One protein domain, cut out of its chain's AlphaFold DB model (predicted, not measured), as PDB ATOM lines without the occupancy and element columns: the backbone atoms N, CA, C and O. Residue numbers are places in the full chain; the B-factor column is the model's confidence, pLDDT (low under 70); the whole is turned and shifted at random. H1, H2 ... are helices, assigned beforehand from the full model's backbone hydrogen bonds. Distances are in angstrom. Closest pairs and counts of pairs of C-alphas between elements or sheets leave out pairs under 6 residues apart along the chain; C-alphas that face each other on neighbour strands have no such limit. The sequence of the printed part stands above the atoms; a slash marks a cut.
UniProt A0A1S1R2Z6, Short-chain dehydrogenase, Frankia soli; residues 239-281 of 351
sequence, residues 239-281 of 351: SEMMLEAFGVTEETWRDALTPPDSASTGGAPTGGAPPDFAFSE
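Overview. This is residues 239 to 281 of the 351 residues of the protein "Short-chain dehydrogenase" of Frankia soli (UniProt A0A1S1R2Z6). This is a piece with little regular structure: three short helices, with H2 between H1 and H3, are gathered towards one end, and a long loop, residues 258 to 274, runs out from H2 and folds back to H3, making the length. The printed part has 43 residues, 16 of them in H1, H2 and H3, in that order, with no named strand; the class is all helix. It is compact, with a radius of gyration of the C-alphas of 9.9 A, yet elongated, spanning 30 by 19 by 14 A.

Along the chain. H1, residues 240 to 245, is the longest helix by residues, 8.6 A from C-alpha 240 at (-20.129, 93.751, 19.031) to C-alpha 245. H2, residues 253 to 257, measures 8.1 A. H3, residues 275 to 279, measures 8.3 A and ends with C-alpha 279 at (-32.615, 100.425, 10.357).

Arrangement. H1 and H2 are close but not clearly touching; their closest C-alphas, of Leu 243 and Trp 253, are 6.8 A apart. H2 and H3 touch, the closest C-alphas being those of Leu 257 and Pro 275, 6.5 A. H1 and H3 are apart. Each O i to N i+4 pair of H1 is within hydrogen-bond range; H2 and H3 each have 0 of 1, but 2 of 2 O i to N i+3 pairs.

Size, cuts and confidence. The C-alphas farthest apart, of Thr 265 and Glu 281, are 30.4 A apart. The printed part has no cut; the H2 to H3 link is long. Residues 261 to 269 have pLDDT under 70.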
ATOM      1  N   SER A 239     -23.649  97.026  17.944       95.25
ATOM      2  CA  SER A 239     -22.477  96.781  18.796       95.25
ATOM      3  C   SER A 239     -21.954  95.352  18.624       95.25
ATOM      4  O   SER A 239     -22.689  94.472  18.179       95.25
ATOM      5  N   GLU A 240     -20.717  95.096  19.052       94.94
ATOM      6  CA  GLU A 240     -20.129  93.751  19.031       94.94
ATOM      7  C   GLU A 240     -21.017  92.733  19.769       94.94
ATOM      8  O   GLU A 240     -21.247  91.635  19.272       94.94
ATOM      9  N   MET A 241     -21.590  93.129  20.911       92.00
ATOM     10  CA  MET A 241     -22.522  92.291  21.670       92.00
ATOM     11  C   MET A 241     -23.820  92.015  20.901       92.00
ATOM     12  O   MET A 241     -24.358  90.915  20.979       92.00
ATOM     13  N   MET A 242     -24.329  93.003  20.162       92.81
ATOM     14  CA  MET A 242     -25.576  92.849  19.415       92.81
ATOM     15  C   MET A 242     -25.397  91.955  18.187       92.81
ATOM     16  O   MET A 242     -26.238  91.104  17.913       92.81
ATOM     17  N   LEU A 243     -24.291  92.130  17.464       94.06
ATOM     18  CA  LEU A 243     -23.937  91.288  16.325       94.06
ATOM     19  C   LEU A 243     -23.727  89.829  16.759       94.06
ATOM     20  O   LEU A 243     -24.278  88.920  16.141       94.06
ATOM     21  N   GLU A 244     -23.028  89.612  17.878       92.56
ATOM     22  CA  GLU A 244     -22.843  88.284  18.470       92.56
ATOM     23  C   GLU A 244     -24.170  87.636  18.882       92.56
ATOM     24  O   GLU A 244     -24.389  86.461  18.594       92.56
ATOM     25  N   ALA A 245     -25.088  88.402  19.484       89.81
ATOM     26  CA  ALA A 245     -26.407  87.903  19.876       89.81
ATOM     27  C   ALA A 245     -27.255  87.411  18.688       89.81
ATOM     28  O   ALA A 245     -28.116  86.555  18.876       89.81
ATOM     29  N   PHE A 246     -27.004  87.921  17.477       90.31
ATOM     30  CA  PHE A 246     -27.654  87.473  16.240       90.31
ATOM     31  C   PHE A 246     -26.785  86.536  15.382       90.31
ATOM     32  O   PHE A 246     -27.213  86.130  14.297       90.31
ATOM     33  N   GLY A 247     -25.575  86.193  15.840       91.75
ATOM     34  CA  GLY A 247     -24.655  85.303  15.130       91.75
ATOM     35  C   GLY A 247     -24.102  85.875  13.818       91.75
ATOM     36  O   GLY A 247     -23.799  85.114  12.904       91.75
ATOM     37  N   VAL A 248     -23.990  87.199  13.700       92.69
ATOM     38  CA  VAL A 248     -23.553  87.899  12.476       92.69
ATOM     39  C   VAL A 248     -22.328  88.780  12.733       92.69
ATOM     40  O   VAL A 248     -21.945  89.016  13.877       92.69
ATOM     41  N   THR A 249     -21.698  89.277  11.668       93.31
ATOM     42  CA  THR A 249     -20.635  90.295  11.729       93.31
ATOM     43  C   THR A 249     -21.131  91.623  11.158       93.31
ATOM     44  O   THR A 249     -22.243  91.705  10.640       93.31
ATOM     45  N   GLU A 250     -20.315  92.678  11.218       93.06
ATOM     46  CA  GLU A 250     -20.670  93.951  10.571       93.06
ATOM     47  C   GLU A 250     -20.735  93.808   9.038       93.06
ATOM     48  O   GLU A 250     -21.455  94.541   8.376       93.06
ATOM     49  N   GLU A 251     -20.046  92.842   8.437       92.56
ATOM     50  CA  GLU A 251     -20.148  92.565   7.000       92.56
ATOM     51  C   GLU A 251     -21.432  91.800   6.649       92.56
ATOM     52  O   GLU A 251     -21.985  91.996   5.565       92.56
ATOM     53  N   THR A 252     -21.918  90.948   7.557       93.06
ATOM     54  CA  THR A 252     -23.056  90.042   7.325       93.06
ATOM     55  C   THR A 252     -24.316  90.415   8.103       93.06
ATOM     56  O   THR A 252     -25.279  89.657   8.105       93.06
ATOM     57  N   TRP A 253     -24.370  91.588   8.743       93.62
ATOM     58  CA  TRP A 253     -25.443  91.925   9.689       93.62
ATOM     59  C   TRP A 253     -26.856  91.799   9.106       93.62
ATOM     60  O   TRP A 253     -27.799  91.492   9.829       93.62
ATOM     61  N   ARG A 254     -27.022  92.006   7.794       92.75
ATOM     62  CA  ARG A 254     -28.318  91.877   7.110       92.75
ATOM     63  C   ARG A 254     -28.862  90.450   7.137       92.75
ATOM     64  O   ARG A 254     -30.080  90.286   7.113       92.75
ATOM     65  N   ASP A 255     -27.997  89.449   7.261       92.62
ATOM     66  CA  ASP A 255     -28.393  88.046   7.379       92.62
ATOM     67  C   ASP A 255     -29.204  87.809   8.660       92.62
ATOM     68  O   ASP A 255     -30.063  86.926   8.687       92.62
ATOM     69  N   ALA A 256     -29.036  88.670   9.676       91.50
ATOM     70  CA  ALA A 256     -29.814  88.638  10.908       91.50
ATOM     71  C   ALA A 256     -31.330  88.795  10.669       91.50
ATOM     72  O   ALA A 256     -32.124  88.327  11.477       91.50
ATOM     73  N   LEU A 257     -31.742  89.433   9.566       91.50
ATOM     74  CA  LEU A 257     -33.153  89.645   9.205       91.50
ATOM     75  C   LEU A 257     -33.823  88.390   8.628       91.50
ATOM     76  O   LEU A 257     -35.041  88.362   8.446       91.50
ATOM     77  N   THR A 258     -33.037  87.363   8.312       87.62
ATOM     78  CA  THR A 258     -33.557  86.078   7.847       87.62
ATOM     79  C   THR A 258     -34.040  85.273   9.058       87.62
ATOM     80  O   THR A 258     -33.400  85.323  10.113       87.62
ATOM     81  N   PRO A 259     -35.161  84.533   8.963       78.38
ATOM     82  CA  PRO A 259     -35.570  83.617  10.025       78.38
ATOM     83  C   PRO A 259     -34.444  82.632  10.372       78.38
ATOM     84  O   PRO A 259     -33.729  82.205   9.463       78.38
ATOM     85  N   PRO A 260     -34.278  82.260  11.653       70.56
ATOM     86  CA  PRO A 260     -33.210  81.358  12.048       70.56
ATOM     87  C   PRO A 260     -33.394  79.996  11.380       70.56
ATOM     88  O   PRO A 260     -34.487  79.422  11.402       70.56
ATOM     89  N   ASP A 261     -32.320  79.481  10.781       65.19
ATOM     90  CA  ASP A 261     -32.338  78.183  10.115       65.19
ATOM     91  C   ASP A 261     -32.580  77.084  11.160       65.19
ATOM     92  O   ASP A 261     -31.767  76.862  12.059       65.19
ATOM     93  N   SER A 262     -33.683  76.340  11.037       54.12
ATOM     94  CA  SER A 262     -34.018  75.239  11.957       54.12
ATOM     95  C   SER A 262     -33.069  74.033  11.848       54.12
ATOM     96  O   SER A 262     -33.292  73.015  12.501       54.12
ATOM     97  N   ALA A 263     -32.052  74.109  10.982       49.72
ATOM     98  CA  ALA A 263     -31.167  73.015  10.598       49.72
ATOM     99  C   ALA A 263     -29.695  73.197  11.027       49.72
ATOM    100  O   ALA A 263     -28.882  72.323  10.721       49.72
ATOM    101  N   SER A 264     -29.319  74.269  11.742       49.72
ATOM    102  CA  SER A 264     -27.932  74.447  12.208       49.72
ATOM    103  C   SER A 264     -27.611  73.562  13.425       49.72
ATOM    104  O   SER A 264     -27.462  73.993  14.566       49.72
ATOM    105  N   THR A 265     -27.455  72.261  13.197       42.34
ATOM    106  CA  THR A 265     -26.883  71.347  14.192       42.34
ATOM    107  C   THR A 265     -25.370  71.563  14.284       42.34
ATOM    108  O   THR A 265     -24.604  70.842  13.647       42.34
ATOM    109  N   GLY A 266     -24.930  72.569  15.051       45.03
ATOM    110  CA  GLY A 266     -23.518  72.702  15.444       45.03
ATOM    111  C   GLY A 266     -22.960  74.111  15.676       45.03
ATOM    112  O   GLY A 266     -21.796  74.210  16.055       45.03
ATOM    113  N   GLY A 267     -23.738  75.181  15.473       51.56
ATOM    114  CA  GLY A 267     -23.311  76.573  15.698       51.56
ATOM    115  C   GLY A 267     -24.371  77.405  16.426       51.56
ATOM    116  O   GLY A 267     -25.507  76.956  16.576       51.56
ATOM    117  N   ALA A 268     -24.005  78.607  16.890       55.59
ATOM    118  CA  ALA A 268     -24.981  79.565  17.414       55.59
ATOM    119  C   ALA A 268     -26.034  79.876  16.329       55.59
ATOM    120  O   ALA A 268     -25.667  79.966  15.153       55.59
ATOM    121  N   PRO A 269     -27.327  80.002  16.676       57.84
ATOM    122  CA  PRO A 269     -28.354  80.335  15.699       57.84
ATOM    123  C   PRO A 269     -28.033  81.687  15.047       57.84
ATOM    124  O   PRO A 269     -27.822  82.680  15.736       57.84
ATOM    125  N   THR A 270     -27.984  81.707  13.717       70.12
ATOM    126  CA  THR A 270     -27.854  82.923  12.906       70.12
ATOM    127  C   THR A 270     -29.245  83.398  12.502       70.12
ATOM    128  O   THR A 270     -30.031  82.576  12.028       70.12
ATOM    129  N   GLY A 271     -29.553  84.690  12.624       77.00
ATOM    130  CA  GLY A 271     -30.855  85.216  12.190       77.00
ATOM    131  C   GLY A 271     -31.852  85.494  13.313       77.00
ATOM    132  O   GLY A 271     -31.546  85.402  14.500       77.00
ATOM    133  N   GLY A 272     -33.079  85.835  12.920       83.62
ATOM    134  CA  GLY A 272     -34.200  86.080  13.831       83.62
ATOM    135  C   GLY A 272     -34.247  87.473  14.456       83.62
ATOM    136  O   GLY A 272     -35.018  87.686  15.392       83.62
ATOM    137  N   ALA A 273     -33.466  88.426  13.948       89.19
ATOM    138  CA  ALA A 273     -33.607  89.820  14.336       89.19
ATOM    139  C   ALA A 273     -34.971  90.369  13.877       89.19
ATOM    140  O   ALA A 273     -35.458  90.023  12.795       89.19
ATOM    141  N   PRO A 274     -35.609  91.238  14.677       90.00
ATOM    142  CA  PRO A 274     -36.871  91.852  14.291       90.00
ATOM    143  C   PRO A 274     -36.692  92.776  13.073       90.00
ATOM    144  O   PRO A 274     -35.590  93.281  12.844       90.00
ATOM    145  N   PRO A 275     -37.769  93.069  12.313       90.31
ATOM    146  CA  PRO A 275     -37.693  93.882  11.094       90.31
ATOM    147  C   PRO A 275     -37.023  95.250  11.281       90.31
ATOM    148  O   PRO A 275     -36.358  95.746  10.373       90.31
ATOM    149  N   ASP A 276     -37.161  95.845  12.466       91.75
ATOM    150  CA  ASP A 276     -36.563  97.137  12.808       91.75
ATOM    151  C   ASP A 276     -35.026  97.113  12.823       91.75
ATOM    152  O   ASP A 276     -34.396  98.150  12.610       91.75
ATOM    153  N   PHE A 277     -34.401  95.937  12.951       93.12
ATOM    154  CA  PHE A 277     -32.949  95.787  12.832       93.12
ATOM    155  C   PHE A 277     -32.423  96.204  11.445       93.12
ATOM    156  O   PHE A 277     -31.253  96.561  11.309       93.12
ATOM    157  N   ALA A 278     -33.287  96.260  10.422       92.81
ATOM    158  CA  ALA A 278     -32.959  96.779   9.092       92.81
ATOM    159  C   ALA A 278     -32.586  98.274   9.090       92.81
ATOM    160  O   ALA A 278     -31.963  98.745   8.138       92.81
ATOM    161  N   PHE A 279     -32.953  99.011  10.145       94.44
ATOM    162  CA  PHE A 279     -32.615 100.425  10.357       94.44
ATOM    163  C   PHE A 279     -31.578 100.606  11.463       94.44
ATOM    164  O   PHE A 279     -31.476 101.681  12.052       94.44
ATOM    165  N   SER A 280     -30.833  99.546  11.768       95.38
ATOM    166  CA  SER A 280     -29.708  99.632  12.681       95.38
ATOM    167  C   SER A 280     -28.590 100.500  12.110       95.38
ATOM    168  O   SER A 280     -28.503 100.744  10.904       95.38
ATOM    169  N   GLU A 281     -27.702 100.940  12.987       97.62
ATOM    170  CA  GLU A 281     -26.535 101.750  12.656       97.62
ATOM    171  C   GLU A 281     -25.261 101.138  13.231       97.62
ATOM    172  O   GLU A 281     -25.284 100.489  14.283       97.62
TER     173      GLU A 281